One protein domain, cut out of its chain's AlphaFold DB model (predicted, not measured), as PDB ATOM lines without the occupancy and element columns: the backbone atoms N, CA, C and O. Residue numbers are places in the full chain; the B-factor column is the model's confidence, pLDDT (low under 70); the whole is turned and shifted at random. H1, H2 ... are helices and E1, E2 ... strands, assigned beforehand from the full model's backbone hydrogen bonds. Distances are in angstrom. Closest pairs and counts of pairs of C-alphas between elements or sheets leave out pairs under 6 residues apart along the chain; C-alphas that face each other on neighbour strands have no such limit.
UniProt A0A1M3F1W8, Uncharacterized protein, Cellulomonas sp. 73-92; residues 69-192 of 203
ATOM      1  N   THR A  69     -34.808  10.917  19.415       92.56
ATOM      2  CA  THR A  69     -35.289   9.714  18.725       92.56
ATOM      3  C   THR A  69     -35.611   9.997  17.263       92.56
ATOM      4  O   THR A  69     -35.869  11.129  16.849       92.56
ATOM      5  N   CYS A  70     -35.576   8.933  16.466       93.38
ATOM      6  CA  CYS A  70     -35.949   8.960  15.067       93.38
ATOM      7  C   CYS A  70     -36.779   7.722  14.729       93.38
ATOM      8  O   CYS A  70     -36.431   6.617  15.136       93.38
ATOM      9  N   THR A  71     -37.875   7.892  13.994       94.25
ATOM     10  CA  THR A  71     -38.746   6.797  13.553       94.25
ATOM     11  C   THR A  71     -39.120   6.993  12.093       94.25
ATOM     12  O   THR A  71     -39.573   8.068  11.702       94.25
ATOM     13  N   VAL A  72     -38.977   5.945  11.283       94.06
ATOM     14  CA  VAL A  72     -39.513   5.945   9.918       94.06
ATOM     15  C   VAL A  72     -41.010   5.682   9.993       94.06
ATOM     16  O   VAL A  72     -41.448   4.689  10.579       94.06
ATOM     17  N   VAL A  73     -41.800   6.584   9.425       93.94
ATOM     18  CA  VAL A  73     -43.259   6.500   9.405       93.94
ATOM     19  C   VAL A  73     -43.771   6.624   7.973       93.94
ATOM     20  O   VAL A  73     -43.115   7.193   7.106       93.94
ATOM     21  N   THR A  74     -44.962   6.106   7.702       93.62
ATOM     22  CA  THR A  74     -45.672   6.376   6.450       93.62
ATOM     23  C   THR A  74     -46.053   7.855   6.364       93.62
ATOM     24  O   THR A  74     -46.066   8.573   7.372       93.62
ATOM     25  N   MET A  75     -46.469   8.316   5.184       89.50
ATOM     26  CA  MET A  75     -47.048   9.662   5.038       89.50
ATOM     27  C   MET A  75     -48.284   9.899   5.928       89.50
ATOM     28  O   MET A  75     -48.587  11.039   6.266       89.50
ATOM     29  N   ALA A  76     -48.962   8.833   6.371       90.94
ATOM     30  CA  ALA A  76     -50.064   8.899   7.335       90.94
ATOM     31  C   ALA A  76     -49.603   8.943   8.810       90.94
ATOM     32  O   ALA A  76     -50.436   8.978   9.712       90.94
ATOM     33  N   GLY A  77     -48.292   8.915   9.075       89.62
ATOM     34  CA  GLY A  77     -47.715   8.969  10.422       89.62
ATOM     35  C   GLY A  77     -47.627   7.620  11.144       89.62
ATOM     36  O   GLY A  77     -47.391   7.593  12.350       89.62
ATOM     37  N   VAL A  78     -47.800   6.498  10.436       94.06
ATOM     38  CA  VAL A  78     -47.743   5.147  11.026       94.06
ATOM     39  C   VAL A  78     -46.308   4.607  10.975       94.06
ATOM     40  O   VAL A  78     -45.743   4.596   9.885       94.06
ATOM     41  N   PRO A  79     -45.710   4.123  12.082       94.75
ATOM     42  CA  PRO A  79     -44.376   3.519  12.063       94.75
ATOM     43  C   PRO A  79     -44.246   2.366  11.061       94.75
ATOM     44  O   PRO A  79     -45.117   1.497  10.987       94.75
ATOM     45  N   VAL A  80     -43.146   2.343  10.307       93.12
ATOM     46  CA  VAL A  80     -42.859   1.297   9.317       93.12
ATOM     47  C   VAL A  80     -41.988   0.217   9.956       93.12
ATOM     48  O   VAL A  80     -40.864   0.478  10.381       93.12
ATOM     49  N   ALA A  81     -42.501  -1.011  10.030       92.69
ATOM     50  CA  ALA A  81     -41.781  -2.133  10.627       92.69
ATOM     51  C   ALA A  81     -40.520  -2.504   9.825       92.69
ATOM     52  O   ALA A  81     -40.522  -2.476   8.596       92.69
ATOM     53  N   GLY A  82     -39.449  -2.881  10.531       90.12
ATOM     54  CA  GLY A  82     -38.174  -3.286   9.925       90.12
ATOM     55  C   GLY A  82     -37.300  -2.131   9.429       90.12
ATOM     56  O   GLY A  82     -36.181  -2.380   8.998       90.12
ATOM     57  N   ARG A  83     -37.783  -0.886   9.520       90.94
ATOM     58  CA  ARG A  83     -36.998   0.312   9.226       90.94
ATOM     59  C   ARG A  83     -36.204   0.771  10.432       90.94
ATOM     60  O   ARG A  83     -36.640   0.665  11.577       90.94
ATOM     61  N   THR A  84     -35.048   1.332  10.149       92.44
ATOM     62  CA  THR A  84     -34.089   1.863  11.103       92.44
ATOM     63  C   THR A  84     -33.912   3.352  10.866       92.44
ATOM     64  O   THR A  84     -33.797   3.822   9.737       92.44
ATOM     65  N   CYS A  85     -33.885   4.114  11.951       93.31
ATOM     66  CA  CYS A  85     -33.424   5.486  11.907       93.31
ATOM     67  C   CYS A  85     -32.739   5.846  13.220       93.31
ATOM     68  O   CYS A  85     -33.181   5.458  14.301       93.31
ATOM     69  N   THR A  86     -31.648   6.593  13.145       94.56
ATOM     70  CA  THR A  86     -30.905   7.074  14.306       94.56
ATOM     71  C   THR A  86     -30.387   8.474  14.026       94.56
ATOM     72  O   THR A  86     -29.841   8.739  12.956       94.56
ATOM     73  N   VAL A  87     -30.533   9.369  15.002       94.94
ATOM     74  CA  VAL A  87     -29.881  10.679  14.960       94.94
ATOM     75  C   VAL A  87     -28.421  10.496  15.358       94.94
ATOM     76  O   VAL A  87     -28.141  10.136  16.499       94.94
ATOM     77  N   THR A  88     -27.488  10.713  14.438       95.44
ATOM     78  CA  THR A  88     -26.052  10.491  14.677       95.44
ATOM     79  C   THR A  88     -25.297  11.776  14.992       95.44
ATOM     80  O   THR A  88     -24.207  11.712  15.554       95.44
ATOM     81  N   GLY A  89     -25.876  12.939  14.688       95.81
ATOM     82  CA  GLY A  89     -25.273  14.229  14.999       95.81
ATOM     83  C   GLY A  89     -26.283  15.366  15.006       95.81
ATOM     84  O   GLY A  89     -27.204  15.398  14.190       95.81
ATOM     85  N   LEU A  90     -26.080  16.313  15.919       95.81
ATOM     86  CA  LEU A  90     -26.793  17.584  15.960       95.81
ATOM     87  C   LEU A  90     -25.797  18.692  16.314       95.81
ATOM     88  O   LEU A  90     -25.251  18.723  17.421       95.81
ATOM     89  N   VAL A  91     -25.535  19.574  15.352       96.69
ATOM     90  CA  VAL A  91     -24.500  20.609  15.450       96.69
ATOM     91  C   VAL A  91     -25.113  21.980  15.222       96.69
ATOM     92  O   VAL A  91     -25.801  22.201  14.226       96.69
ATOM     93  N   TYR A  92     -24.825  22.902  16.132       95.12
ATOM     94  CA  TYR A  92     -25.120  24.316  15.972       95.12
ATOM     95  C   TYR A  92     -24.062  24.967  15.083       95.12
ATOM     96  O   TYR A  92     -22.860  24.791  15.299       95.12
ATOM     97  N   VAL A  93     -24.514  25.765  14.124       93.56
ATOM     98  CA  VAL A  93     -23.666  26.605  13.287       93.56
ATOM     99  C   VAL A  93     -24.208  28.028  13.294       93.56
ATOM    100  O   VAL A  93     -25.394  28.267  13.052       93.56
ATOM    101  N   ASP A  94     -23.323  28.980  13.575       88.94
ATOM    102  CA  ASP A  94     -23.593  30.399  13.377       88.94
ATOM    103  C   ASP A  94     -23.114  30.792  11.978       88.94
ATOM    104  O   ASP A  94     -21.918  30.756  11.685       88.94
ATOM    105  N   PHE A  95     -24.054  31.123  11.100       85.44
ATOM    106  CA  PHE A  95     -23.760  31.599   9.748       85.44
ATOM    107  C   PHE A  95     -23.631  33.128   9.677       85.44
ATOM    108  O   PHE A  95     -23.293  33.663   8.622       85.44
ATOM    109  N   GLY A  96     -23.837  33.844  10.789       78.75
ATOM    110  CA  GLY A  96     -23.640  35.289  10.845       78.75
ATOM    111  C   GLY A  96     -24.660  36.092  10.035       78.75
ATOM    112  O   GLY A  96     -24.369  37.227   9.672       78.75
ATOM    113  N   ASP A  97     -25.850  35.539   9.773       77.25
ATOM    114  CA  ASP A  97     -26.870  36.059   8.840       77.25
ATOM    115  C   ASP A  97     -27.329  37.507   9.081       77.25
ATOM    116  O   ASP A  97     -28.091  38.045   8.280       77.25
ATOM    117  N   GLY A  98     -26.932  38.130  10.193       63.66
ATOM    118  CA  GLY A  98     -27.434  39.424  10.632       63.66
ATOM    119  C   GLY A  98     -28.894  39.317  11.075       63.66
ATOM    120  O   GLY A  98     -29.766  38.799  10.378       63.66
ATOM    121  N   LYS A  99     -29.205  39.791  12.280       70.62
ATOM    122  CA  LYS A  99     -30.582  39.804  12.789       70.62
ATOM    123  C   LYS A  99     -30.894  41.138  13.446       70.62
ATOM    124  O   LYS A  99     -29.963  41.851  13.831       70.62
ATOM    125  N   PRO A 100     -32.188  41.493  13.569       74.69
ATOM    126  CA  PRO A 100     -32.589  42.679  14.304       74.69
ATOM    127  C   PRO A 100     -31.953  42.694  15.694       74.69
ATOM    128  O   PRO A 100     -31.796  41.649  16.333       74.69
ATOM    129  N   VAL A 101     -31.606  43.890  16.170       75.81
ATOM    130  CA  VAL A 101     -31.039  44.079  17.507       75.81
ATOM    131  C   VAL A 101     -31.932  43.391  18.544       75.81
ATOM    132  O   VAL A 101     -33.136  43.631  18.605       75.81
ATOM    133  N   GLY A 102     -31.328  42.529  19.365       81.00
ATOM    134  CA  GLY A 102     -32.040  41.768  20.393       81.00
ATOM    135  C   GLY A 102     -32.533  40.388  19.957       81.00
ATOM    136  O   GLY A 102     -33.175  39.719  20.763       81.00
ATOM    137  N   GLN A 103     -32.212  39.927  18.746       84.12
ATOM    138  CA  GLN A 103     -32.457  38.551  18.303       84.12
ATOM    139  C   GLN A 103     -31.149  37.831  17.971       84.12
ATOM    140  O   GLN A 103     -30.171  38.454  17.557       84.12
ATOM    141  N   ARG A 104     -31.145  36.508  18.131       87.25
ATOM    142  CA  ARG A 104     -30.091  35.627  17.614       87.25
ATOM    143  C   ARG A 104     -30.740  34.512  16.805       87.25
ATOM    144  O   ARG A 104     -31.730  33.933  17.241       87.25
ATOM    145  N   THR A 105     -30.180  34.217  15.637       88.75
ATOM    146  CA  THR A 105     -30.532  33.045  14.829       88.75
ATOM    147  C   THR A 105     -29.370  32.070  14.859       88.75
ATOM    148  O   THR A 105     -28.213  32.474  14.870       88.75
ATOM    149  N   GLY A 106     -29.694  30.789  14.922       89.44
ATOM    150  CA  GLY A 106     -28.766  29.684  14.800       89.44
ATOM    151  C   GLY A 106     -29.253  28.707  13.753       89.44
ATOM    152  O   GLY A 106     -30.461  28.553  13.559       89.44
ATOM    153  N   HIS A 107     -28.318  28.016  13.120       92.38
ATOM    154  CA  HIS A 107     -28.618  26.915  12.218       92.38
ATOM    155  C   HIS A 107     -28.259  25.611  12.902       92.38
ATOM    156  O   HIS A 107     -27.232  25.498  13.563       92.38
ATOM    157  N   MET A 108     -29.130  24.629  12.758       93.69
ATOM    158  CA  MET A 108     -28.967  23.299  13.309       93.69
ATOM    159  C   MET A 108     -28.770  22.332  12.158       93.69
ATOM    160  O   MET A 108     -29.682  22.134  11.358       93.69
ATOM    161  N   ASN A 109     -27.589  21.729  12.089       95.50
ATOM    162  CA  ASN A 109     -27.274  20.674  11.141       95.50
ATOM    163  C   ASN A 109     -27.514  19.323  11.814       95.50
ATOM    164  O   ASN A 109     -26.857  18.968  12.796       95.50
ATOM    165  N   LEU A 110     -28.474  18.583  11.276       95.56
ATOM    166  CA  LEU A 110     -28.879  17.257  11.711       95.56
ATOM    167  C   LEU A 110     -28.246  16.212  10.794       95.56
ATOM    168  O   LEU A 110     -28.368  16.309   9.574       95.56
ATOM    169  N   THR A 111     -27.624  15.192  11.380       96.75
ATOM    170  CA  THR A 111     -27.139  14.003  10.664       96.75
ATOM    171  C   THR A 111     -27.935  12.784  11.111       96.75
ATOM    172  O   THR A 111     -28.130  12.566  12.311       96.75
ATOM    173  N   LEU A 112     -28.406  12.003  10.145       95.25
ATOM    174  CA  LEU A 112     -29.228  10.816  10.336       95.25
ATOM    175  C   LEU A 112     -28.572   9.608   9.666       95.25
ATOM    176  O   LEU A 112     -28.093   9.694   8.539       95.25
ATOM    177  N   ALA A 113     -28.631   8.461  10.334       94.62
ATOM    178  CA  ALA A 113     -28.465   7.157   9.706       94.62
ATOM    179  C   ALA A 113     -29.855   6.529   9.572       94.62
ATOM    180  O   ALA A 113     -30.529   6.329  10.581       94.62
ATOM    181  N   THR A 114     -30.316   6.279   8.348       93.44
ATOM    182  CA  THR A 114     -31.683   5.812   8.074       93.44
ATOM    183  C   THR A 114     -31.738   4.977   6.800       93.44
ATOM    184  O   THR A 114     -30.969   5.222   5.874       93.44
ATOM    185  N   ASP A 115     -32.659   4.019   6.743       93.44
ATOM    186  CA  ASP A 115     -32.971   3.226   5.545       93.44
ATOM    187  C   ASP A 115     -34.366   3.548   4.966       93.44
ATOM    188  O   ASP A 115     -34.913   2.774   4.169       93.44
ATOM    189  N   ALA A 116     -34.955   4.681   5.366       92.50
ATOM    190  CA  ALA A 116     -36.229   5.160   4.834       92.50
ATOM    191  C   ALA A 116     -36.200   5.312   3.300       92.50
ATOM    192  O   ALA A 116     -35.191   5.703   2.706       92.50
ATOM    193  N   ARG A 117     -37.324   5.048   2.633       92.12
ATOM    194  CA  ARG A 117     -37.449   5.235   1.180       92.12
ATOM    195  C   ARG A 117     -37.489   6.713   0.822       92.12
ATOM    196  O   ARG A 117     -38.228   7.494   1.411       92.12
ATOM    197  N   SER A 118     -36.757   7.062  -0.228       89.94
ATOM    198  CA  SER A 118     -36.757   8.401  -0.817       89.94
ATOM    199  C   SER A 118     -37.844   8.595  -1.888       89.94
ATOM    200  O   SER A 118     -37.846   9.611  -2.576       89.94
ATOM    201  N   ASP A 119     -38.744   7.623  -2.077       89.50
ATOM    202  CA  ASP A 119     -39.788   7.622  -3.116       89.50
ATOM    203  C   ASP A 119     -41.053   8.417  -2.729       89.50
ATOM    204  O   ASP A 119     -42.012   8.473  -3.496       89.50
ATOM    205  N   GLY A 120     -41.062   9.030  -1.540       86.94
ATOM    206  CA  GLY A 120     -42.188   9.809  -1.020       86.94
ATOM    207  C   GLY A 120     -43.293   8.978  -0.360       86.94
ATOM    208  O   GLY A 120     -44.307   9.543   0.043       86.94
ATOM    209  N   SER A 121     -43.123   7.658  -0.222       91.19
ATOM    210  CA  SER A 121     -44.059   6.805   0.531       91.19
ATOM    211  C   SER A 121     -43.831   6.838   2.049       91.19
ATOM    212  O   SER A 121     -44.744   6.553   2.834       91.19
ATOM    213  N   GLU A 122     -42.625   7.223   2.463       92.44
ATOM    214  CA  GLU A 122     -42.156   7.259   3.844       92.44
ATOM    215  C   GLU A 122     -41.631   8.664   4.192       92.44
ATOM    216  O   GLU A 122     -41.154   9.413   3.338       92.44
ATOM    217  N   GLN A 123     -41.707   9.014   5.472       92.00
ATOM    218  CA  GLN A 123     -41.110  10.216   6.046       92.00
ATOM    219  C   GLN A 123     -40.453   9.874   7.382       92.00
ATOM    220  O   GLN A 123     -40.700   8.826   7.985       92.00
ATOM    221  N   ILE A 124     -39.613  10.779   7.866       93.69
ATOM    222  CA  ILE A 124     -38.873  10.568   9.103       93.69
ATOM    223  C   ILE A 124     -39.491  11.430  10.193       93.69
ATOM    224  O   ILE A 124     -39.447  12.653  10.099       93.69
ATOM    225  N   ARG A 125     -40.037  10.807  11.239       93.75
ATOM    226  CA  ARG A 125     -40.443  11.493  12.467       93.75
ATOM    227  C   ARG A 125     -39.244  11.612  13.401       93.75
ATOM    228  O   ARG A 125     -38.578  10.619  13.683       93.75
ATOM    229  N   LEU A 126     -39.008  12.812  13.900       92.69
ATOM    230  CA  LEU A 126     -37.925  13.156  14.810       92.69
ATOM    231  C   LEU A 126     -38.514  13.692  16.109       92.69
ATOM    232  O   LEU A 126     -39.449  14.486  16.052       92.69
ATOM    233  N   ASP A 127     -37.924  13.322  17.241       91.88
ATOM    234  CA  ASP A 127     -38.124  13.986  18.530       91.88
ATOM    235  C   ASP A 127     -36.740  14.406  19.049       91.88
ATOM    236  O   ASP A 127     -36.027  13.619  19.673       91.88
ATOM    237  N   LEU A 128     -36.316  15.630  18.711       91.12
ATOM    238  CA  LEU A 128     -34.938  16.103  18.900       91.12
ATOM    239  C   LEU A 128     -34.717  16.724  20.282       91.12
ATOM    240  O   LEU A 128     -35.441  17.632  20.691       91.12
ATOM    241  N   LEU A 129     -33.647  16.315  20.958       90.88
ATOM    242  CA  LEU A 129     -33.204  16.874  22.235       90.88
ATOM    243  C   LEU A 129     -32.152  17.959  21.996       90.88
ATOM    244  O   LEU A 129     -30.948  17.707  21.978       90.88
ATOM    245  N   LEU A 130     -32.607  19.201  21.838       89.06
ATOM    246  CA  LEU A 130     -31.731  20.310  21.442       89.06
ATOM    247  C   LEU A 130     -30.668  20.679  22.492       89.06
ATOM    248  O   LEU A 130     -29.657  21.286  22.146       89.06
ATOM    249  N   ALA A 131     -30.855  20.287  23.753       85.06
ATOM    250  CA  ALA A 131     -29.865  20.491  24.811       85.06
ATOM    251  C   ALA A 131     -28.560  19.702  24.584       85.06
ATOM    252  O   ALA A 131     -27.518  20.103  25.090       85.06
ATOM    253  N   ALA A 132     -28.600  18.615  23.805       88.81
ATOM    254  CA  ALA A 132     -27.424  17.818  23.453       88.81
ATOM    255  C   ALA A 132     -26.674  18.350  22.215       88.81
ATOM    256  O   ALA A 132     -25.710  17.735  21.765       88.81
ATOM    257  N   THR A 133     -27.116  19.472  21.641       92.31
ATOM    258  CA  THR A 133     -26.505  20.054  20.442       92.31
ATOM    259  C   THR A 133     -25.059  20.467  20.705       92.31
ATOM    260  O   THR A 133     -24.772  21.238  21.621       92.31
ATOM    261  N   THR A 134     -24.144  20.030  19.842       94.81
ATOM    262  CA  THR A 134     -22.738  20.447  19.910       94.81
ATOM    263  C   THR A 134     -22.570  21.869  19.371       94.81
ATOM    264  O   THR A 134     -23.139  22.213  18.339       94.81
ATOM    265  N   GLY A 135     -21.766  22.692  20.049       93.81
ATOM    266  CA  GLY A 135     -21.444  24.058  19.614       93.81
ATOM    267  C   GLY A 135     -22.494  25.113  19.965       93.81
ATOM    268  O   GLY A 135     -22.282  26.291  19.684       93.81
ATOM    269  N   LEU A 136     -23.606  24.727  20.600       91.31
ATOM    270  CA  LEU A 136     -24.625  25.679  21.023       91.31
ATOM    271  C   LEU A 136     -24.069  26.595  22.132       91.31
ATOM    272  O   LEU A 136     -23.533  26.092  23.124       91.31
ATOM    273  N   PRO A 137     -24.212  27.928  22.023       90.25
ATOM    274  CA  PRO A 137     -23.768  28.839  23.068       90.25
ATOM    275  C   PRO A 137     -24.454  28.557  24.411       90.25
ATOM    276  O   PRO A 137     -25.675  28.434  24.485       90.25
ATOM    277  N   THR A 138     -23.683  28.544  25.499       89.44
ATOM    278  CA  THR A 138     -24.195  28.265  26.858       89.44
ATOM    279  C   THR A 138     -25.193  29.305  27.365       89.44
ATOM    280  O   THR A 138     -25.954  29.039  28.290       89.44
ATOM    281  N   ASN A 139     -25.220  30.488  26.750       88.69
ATOM    282  CA  ASN A 139     -26.151  31.568  27.054       88.69
ATOM    283  C   ASN A 139     -27.414  31.553  26.169       88.69
ATOM    284  O   ASN A 139     -28.004  32.612  25.951       88.69
ATOM    285  N   TRP A 140     -27.790  30.402  25.601       88.44
ATOM    286  CA  TRP A 140     -29.030  30.252  24.833       88.44
ATOM    287  C   TRP A 140     -30.285  30.363  25.705       88.44
ATOM    288  O   TRP A 140     -30.401  29.719  26.747       88.44
ATOM    289  N   ILE A 141     -31.236  31.192  25.273       87.19
ATOM    290  CA  ILE A 141     -32.484  31.512  25.968       87.19
ATOM    291  C   ILE A 141     -33.625  30.749  25.297       87.19
ATOM    292  O   ILE A 141     -34.287  31.234  24.380       87.19
ATOM    293  N   TRP A 142     -33.882  29.544  25.797       84.81
ATOM    294  CA  TRP A 142     -34.931  28.661  25.280       84.81
ATOM    295  C   TRP A 142     -36.346  29.210  25.468       84.81
ATOM    296  O   TRP A 142     -37.185  29.080  24.587       84.81
ATOM    297  N   THR A 143     -36.617  29.904  26.574       81.06
ATOM    298  CA  THR A 143     -37.968  30.390  26.913       81.06
ATOM    299  C   THR A 143     -38.596  31.303  25.858       81.06
ATOM    300  O   THR A 143     -39.820  31.381  25.788       81.06
ATOM    301  N   ASN A 144     -37.778  31.950  25.021       80.06
ATOM    302  CA  ASN A 144     -38.213  32.777  23.893       80.06
ATOM    303  C   ASN A 144     -37.638  32.277  22.562       80.06
ATOM    304  O   ASN A 144     -37.427  33.077  21.647       80.06
ATOM    305  N   ALA A 145     -37.316  30.988  22.479       84.44
ATOM    306  CA  ALA A 145     -36.794  30.387  21.273       84.44
ATOM    307  C   ALA A 145     -37.895  29.712  20.454       84.44
ATOM    308  O   ALA A 145     -38.879  29.203  20.995       84.44
ATOM    309  N   ALA A 146     -37.710  29.681  19.140       85.12
ATOM    310  CA  ALA A 146     -38.548  28.892  18.250       85.12
ATOM    311  C   ALA A 146     -37.761  28.387  17.045       85.12
ATOM    312  O   ALA A 146     -36.720  28.941  16.686       85.12
ATOM    313  N   VAL A 147     -38.305  27.363  16.398       86.44
ATOM    314  CA  VAL A 147     -37.914  26.985  15.037       86.44
ATOM    315  C   VAL A 147     -38.577  27.953  14.063       86.44
ATOM    316  O   VAL A 147     -39.764  28.213  14.224       86.44
ATOM    317  N   THR A 148     -37.841  28.485  13.085       84.12
ATOM    318  CA  THR A 148     -38.372  29.486  12.131       84.12
ATOM    319  C   THR A 148     -38.223  29.099  10.663       84.12
ATOM    320  O   THR A 148     -38.659  29.845   9.790       84.12
ATOM    321  N   GLY A 149     -37.577  27.973  10.352       82.88
ATOM    322  CA  GLY A 149     -37.385  27.558   8.965       82.88
ATOM    323  C   GLY A 149     -36.404  26.409   8.777       82.88
ATOM    324  O   GLY A 149     -35.978  25.758   9.733       82.88
ATOM    325  N   GLY A 150     -36.033  26.194   7.515       85.38
ATOM    326  CA  GLY A 150     -35.157  25.122   7.053       85.38
ATOM    327  C   GLY A 150     -35.922  23.965   6.417       85.38
ATOM    328  O   GLY A 150     -37.000  24.143   5.857       85.38
ATOM    329  N   ASN A 151     -35.328  22.779   6.459       87.12
ATOM    330  CA  ASN A 151     -35.813  21.589   5.770       87.12
ATOM    331  C   ASN A 151     -36.742  20.720   6.622       87.12
ATOM    332  O   ASN A 151     -37.338  19.794   6.083       87.12
ATOM    333  N   LEU A 152     -36.848  20.973   7.928       85.44
ATOM    334  CA  LEU A 152     -37.760  20.240   8.802       85.44
ATOM    335  C   LEU A 152     -39.135  20.907   8.838       85.44
ATOM    336  O   LEU A 152     -39.244  22.129   8.904       85.44
ATOM    337  N   THR A 153     -40.187  20.094   8.866       81.50
ATOM    338  CA  THR A 153     -41.559  20.556   9.114       81.50
ATOM    339  C   THR A 153     -41.928  20.208  10.553       81.50
ATOM    340  O   THR A 153     -42.042  19.027  10.873       81.50
ATOM    341  N   ALA A 154     -42.085  21.188  11.449       67.44
ATOM    342  CA  ALA A 154     -42.414  20.876  12.844       67.44
ATOM    343  C   ALA A 154     -43.829  20.282  12.948       67.44
ATOM    344  O   ALA A 154     -44.742  20.693  12.230       67.44
ATOM    345  N   TYR A 155     -44.029  19.308  13.833       67.62
ATOM    346  CA  TYR A 155     -45.331  18.675  14.066       67.62
ATOM    347  C   TYR A 155     -46.147  19.489  15.089       67.62
ATOM    348  O   TYR A 155     -45.564  19.921  16.084       67.62
ATOM    349  N   PRO A 156     -47.472  19.693  14.915       57.78
ATOM    350  CA  PRO A 156     -48.378  19.130  13.905       57.78
ATOM    351  C   PRO A 156     -48.540  19.934  12.599       57.78
ATOM    352  O   PRO A 156     -49.599  19.880  11.983       57.78
ATOM    353  N   GLY A 157     -47.506  20.631  12.126       56.31
ATOM    354  CA  GLY A 157     -47.515  21.300  10.816       56.31
ATOM    355  C   GLY A 157     -47.310  22.811  10.868       56.31
ATOM    356  O   GLY A 157     -47.654  23.501   9.914       56.31
ATOM    357  N   TYR A 158     -46.750  23.337  11.954       47.69
ATOM    358  CA  TYR A 158     -46.405  24.751  12.040       47.69
ATOM    359  C   TYR A 158     -44.912  24.920  11.784       47.69
ATOM    360  O   TYR A 158     -44.094  24.195  12.342       47.69
ATOM    361  N   THR A 159     -44.526  25.924  11.000       53.84
ATOM    362  CA  THR A 159     -43.139  26.414  10.829       53.84
ATOM    363  C   THR A 159     -42.558  27.009  12.119       53.84
ATOM    364  O   THR A 159     -41.630  27.809  12.077       53.84
ATOM    365  N   CYS A 160     -43.154  26.648  13.257       56.62
ATOM    366  CA  CYS A 160     -43.208  27.438  14.456       56.62
ATOM    367  C   CYS A 160     -43.579  26.595  15.673       56.62
ATOM    368  O   CYS A 160     -44.732  26.509  16.091       56.62
ATOM    369  N   ALA A 161     -42.562  25.949  16.235       62.22
ATOM    370  CA  ALA A 161     -42.644  25.304  17.534       62.22
ATOM    371  C   ALA A 161     -41.916  26.187  18.548       62.22
ATOM    372  O   ALA A 161     -40.723  26.460  18.381       62.22
ATOM    373  N   THR A 162     -42.623  26.646  19.582       70.19
ATOM    374  CA  THR A 162     -41.986  27.305  20.725       70.19
ATOM    375  C   THR A 162     -41.141  26.280  21.469       70.19
ATOM    376  O   THR A 162     -41.606  25.206  21.846       70.19
ATOM    377  N   LEU A 163     -39.872  26.605  21.686       73.88
ATOM    378  CA  LEU A 163     -38.907  25.733  22.350       73.88
ATOM    379  C   LEU A 163     -38.897  26.063  23.841       73.88
ATOM    380  O   LEU A 163     -37.882  26.459  24.397       73.88
ATOM    381  N   THR A 164     -40.063  25.964  24.481       61.19
ATOM    382  CA  THR A 164     -40.336  26.559  25.801       61.19
ATOM    383  C   THR A 164     -39.404  26.100  26.918       61.19
ATOM    384  O   THR A 164     -39.286  26.818  27.914       61.19
ATOM    385  N   GLN A 165     -38.725  24.953  26.783       66.94
ATOM    386  CA  GLN A 165     -37.787  24.455  27.788       66.94
ATOM    387  C   GLN A 165     -36.567  23.743  27.183       66.94
ATOM    388  O   GLN A 165     -36.715  22.978  26.225       66.94
ATOM    389  N   PRO A 166     -35.370  23.913  27.783       60.06
ATOM    390  CA  PRO A 166     -34.234  23.044  27.505       60.06
ATOM    391  C   PRO A 166     -34.598  21.610  27.905       60.06
ATOM    392  O   PRO A 166     -34.763  21.315  29.084       60.06
ATOM    393  N   GLY A 167     -34.752  20.726  26.920       67.56
ATOM    394  CA  GLY A 167     -35.044  19.306  27.142       67.56
ATOM    395  C   GLY A 167     -36.446  18.857  26.733       67.56
ATOM    396  O   GLY A 167     -36.676  17.654  26.649       67.56
ATOM    397  N   ALA A 168     -37.356  19.779  26.403       76.44
ATOM    398  CA  ALA A 168     -38.560  19.393  25.676       76.44
ATOM    399  C   ALA A 168     -38.152  18.939  24.261       76.44
ATOM    400  O   ALA A 168     -37.420  19.675  23.587       76.44
ATOM    401  N   PRO A 169     -38.569  17.744  23.807       82.31
ATOM    402  CA  PRO A 169     -38.233  17.293  22.470       82.31
ATOM    403  C   PRO A 169     -38.911  18.185  21.432       82.31
ATOM    404  O   PRO A 169     -40.107  18.469  21.514       82.31
ATOM    405  N   LEU A 170     -38.149  18.607  20.427       85.94
ATOM    406  CA  LEU A 170     -38.705  19.197  19.219       85.94
ATOM    407  C   LEU A 170     -39.212  18.062  18.325       85.94
ATOM    408  O   LEU A 170     -38.405  17.356  17.716       85.94
ATOM    409  N   THR A 171     -40.533  17.908  18.219       89.06
ATOM    410  CA  THR A 171     -41.130  16.965  17.267       89.06
ATOM    411  C   THR A 171     -41.197  17.581  15.870       89.06
ATOM    412  O   THR A 171     -41.804  18.636  15.668       89.06
ATOM    413  N   ALA A 172     -40.608  16.914  14.881       89.94
ATOM    414  CA  ALA A 172     -40.606  17.367  13.493       89.94
ATOM    415  C   ALA A 172     -40.615  16.201  12.498       89.94
ATOM    416  O   ALA A 172     -40.294  15.065  12.842       89.94
ATOM    417  N   TYR A 173     -40.950  16.503  11.249       90.44
ATOM    418  CA  TYR A 173     -40.768  15.612  10.115       90.44
ATOM    419  C   TYR A 173     -39.612  16.081   9.242       90.44
ATOM    420  O   TYR A 173     -39.525  17.260   8.887       90.44
ATOM    421  N   ALA A 174     -38.745  15.140   8.874       88.31
ATOM    422  CA  ALA A 174     -37.768  15.334   7.819       88.31
ATOM    423  C   ALA A 174     -38.349  14.829   6.484       88.31
ATOM    424  O   ALA A 174     -38.983  13.766   6.455       88.31
ATOM    425  N   PRO A 175     -38.140  15.562   5.381       78.81
ATOM    426  CA  PRO A 175     -38.615  15.165   4.064       78.81
ATOM    427  C   PRO A 175     -37.898  13.900   3.580       78.81
ATOM    428  O   PRO A 175     -36.742  13.660   3.923       78.81
ATOM    429  N   GLY A 176     -38.570  13.109   2.737       75.94
ATOM    430  CA  GLY A 176     -38.074  11.802   2.289       75.94
ATOM    431  C   GLY A 176     -36.702  11.829   1.602       75.94
ATOM    432  O   GLY A 176     -35.965  10.858   1.700       75.94
ATOM    433  N   TRP A 177     -36.293  12.943   0.977       81.88
ATOM    434  CA  TRP A 177     -34.958  13.060   0.364       81.88
ATOM    435  C   TRP A 177     -33.807  13.010   1.379       81.88
ATOM    436  O   TRP A 177     -32.673  12.718   0.998       81.88
ATOM    437  N   VAL A 178     -34.079  13.262   2.664       88.62
ATOM    438  CA  VAL A 178     -33.073  13.177   3.735       88.62
ATOM    439  C   VAL A 178     -32.536  11.755   3.870       88.62
ATOM    440  O   VAL A 178     -31.405  11.582   4.313       88.62
ATOM    441  N   SER A 179     -33.280  10.728   3.447       87.81
ATOM    442  CA  SER A 179     -32.749   9.365   3.447       87.81
ATOM    443  C   SER A 179     -31.640   9.140   2.419       87.81
ATOM    444  O   SER A 179     -30.795   8.274   2.621       87.81
ATOM    445  N   THR A 180     -31.585   9.951   1.358       89.69
ATOM    446  CA  THR A 180     -30.514   9.897   0.355       89.69
ATOM    447  C   THR A 180     -29.268  10.647   0.814       89.69
ATOM    448  O   THR A 180     -28.151  10.203   0.561       89.69
ATOM    449  N   THR A 181     -29.438  11.800   1.463       92.31
ATOM    450  CA  THR A 181     -28.316  12.667   1.867       92.31
ATOM    451  C   THR A 181     -27.796  12.366   3.269       92.31
ATOM    452  O   THR A 181     -26.660  12.709   3.582       92.31
ATOM    453  N   GLY A 182     -28.621  11.769   4.132       93.44
ATOM    454  CA  GLY A 182     -28.328  11.571   5.551       93.44
ATOM    455  C   GLY A 182     -28.294  12.867   6.365       93.44
ATOM    456  O   GLY A 182     -27.885  12.847   7.523       93.44
ATOM    457  N   THR A 183     -28.699  14.007   5.797       94.56
ATOM    458  CA  THR A 183     -28.567  15.317   6.450       94.56
ATOM    459  C   THR A 183     -29.795  16.191   6.259       94.56
ATOM    460  O   THR A 183     -30.333  16.272   5.155       94.56
ATOM    461  N   ALA A 184     -30.177  16.921   7.304       93.25
ATOM    462  CA  ALA A 184     -31.192  17.968   7.252       93.25
ATOM    463  C   ALA A 184     -30.715  19.208   8.016       93.25
ATOM    464  O   ALA A 184     -29.844  19.118   8.880       93.25
ATOM    465  N   GLN A 185     -31.310  20.363   7.730       92.56
ATOM    466  CA  GLN A 185     -31.036  21.595   8.458       92.56
ATOM    467  C   GLN A 185     -32.331  22.243   8.939       92.56
ATOM    468  O   GLN A 185     -33.363  22.159   8.274       92.56
ATOM    469  N   PHE A 186     -32.282  22.919  10.082       91.50
ATOM    470  CA  PHE A 186     -33.345  23.821  10.513       91.50
ATOM    471  C   PHE A 186     -32.784  25.050  11.218       91.50
ATOM    472  O   PHE A 186     -31.668  25.045  11.727       91.50
ATOM    473  N   GLN A 187     -33.567  26.118  11.227       90.44
ATOM    474  CA  GLN A 187     -33.216  27.371  11.877       90.44
ATOM    475  C   GLN A 187     -33.907  27.455  13.225       90.44
ATOM    476  O   GLN A 187     -35.111  27.210  13.321       90.44
ATOM    477  N   ILE A 188     -33.156  27.861  14.242       88.75
ATOM    478  CA  ILE A 188     -33.713  28.289  15.519       88.75
ATOM    479  C   ILE A 188     -33.441  29.769  15.734       88.75
ATOM    480  O   ILE A 188     -32.420  30.311  15.313       88.75
ATOM    481  N   THR A 189     -34.351  30.439  16.416       87.94
ATOM    482  CA  THR A 189     -34.187  31.829  16.829       87.94
ATOM    483  C   THR A 189     -34.438  31.953  18.311       87.94
ATOM    484  O   THR A 189     -35.158  31.136  18.868       87.94
ATOM    485  N   GLU A 190     -33.848  32.960  18.942       87.50
ATOM    486  CA  GLU A 190     -34.164  33.384  20.303       87.50
ATOM    487  C   GLU A 190     -34.318  34.907  20.367       87.50
ATOM    488  O   GLU A 190     -33.669  35.655  19.622       87.50
ATOM    489  N   GLN A 191     -35.140  35.378  21.305       85.00
ATOM    490  CA  GLN A 191     -35.211  36.796  21.662       85.00
ATOM    491  C   GLN A 191     -34.472  37.078  22.969       85.00
ATOM    492  O   GLN A 191     -34.809  36.535  24.022       85.00
ATOM    493  N   ARG A 192     -33.471  37.960  22.883       83.06
ATOM    494  CA  ARG A 192     -32.588  38.376  23.983       83.06
ATOM    495  C   ARG A 192     -33.006  39.693  24.631       83.06
ATOM    496  O   ARG A 192     -32.640  39.936  25.777       83.06
TER     497      ARG A 192
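This is residues 69 to 192 of the 203 residues of an uncharacterized protein of Cellulomonas sp. 73-92 (UniProt A0A1M3F1W8). Two strongly twisted sheets lie face to face as a sandwich with crossed strands: a larger one of E2, E3, E7 and E5, and a smaller one of E1, E4 and E6 that covers part of it. The long strands E3 and E7 run on past the smaller sheet toward one end of the long axis, and the short helix H1 sits near the other. The printed part has 124 residues, in the order E1 E2 E3 E4 E5 E6 H1 E7; both sheets, E2 - E3 - E7 - E5 and E1 - E4 - E6, are antiparallel. The class is mostly strand, though 58 of the 124 residues, under half, are in named elements. The whole is compact, with a radius of gyration of the C-alphas of 14.5 A, and elongated, spanning 46 by 24 by 22 A.

E1 is residues 69 to 74, beginning at C-alpha 69 (-35.289, 9.714, 18.725). E2, residues 85 to 93, is 23.3 A long, and E3, residues 103 to 114, is 34.3 A long, beginning at C-alpha 103 (-32.457, 38.551, 18.303). E4 is residues 122 to 128, E5 residues 145 to 150 and E6 residues 170 to 174. H1 is residues 178 to 181. E7, residues 183 to 191, is 27.1 A long and ends at C-alpha 191 (-35.211, 36.796, 21.662).

In the larger sheet, E2 and E3 form a hairpin, with N 91 and O 109 2.9 A apart. E3 and E7 are antiparallel at 156 degrees, with N 106 and O 188 2.8 A apart. E7 and E5 are antiparallel at 143 degrees, with N 189 and O 146 2.8 A apart. In the smaller sheet, E4 has E1 beside it, with N 71 and O 125 2.8 A apart, and E6, with N 126 and O 172 2.8 A apart. The facing parts of the sandwich are 10.1 A centre to centre, and the strands of the two sheets stand at 47 degrees. Between the sheets, the closest C-alphas of E1 and E2 are those of Cys 70 and Cys 85, 5.3 A apart. E1 and E5 are apart. H1 is on the larger sheet at a height over the sheet of 6.2 A, over none of its strands, and only grazes the smaller with residues 178 to 179. H1 is too short for an O i to N i+4 pair; its one O i to N i+3 pair is within hydrogen-bond range.

The two C-alphas farthest apart, those of Gly 82 and Val 101, are 48.5 A apart. The printed part has no cut. The links E4 to E5, 16 residues, and E5 to E6, 19 residues, are long. The mean pLDDT of the printed part is 85.9; residue 98, residues 154 to 161 and residues 164 to 167 are under 70.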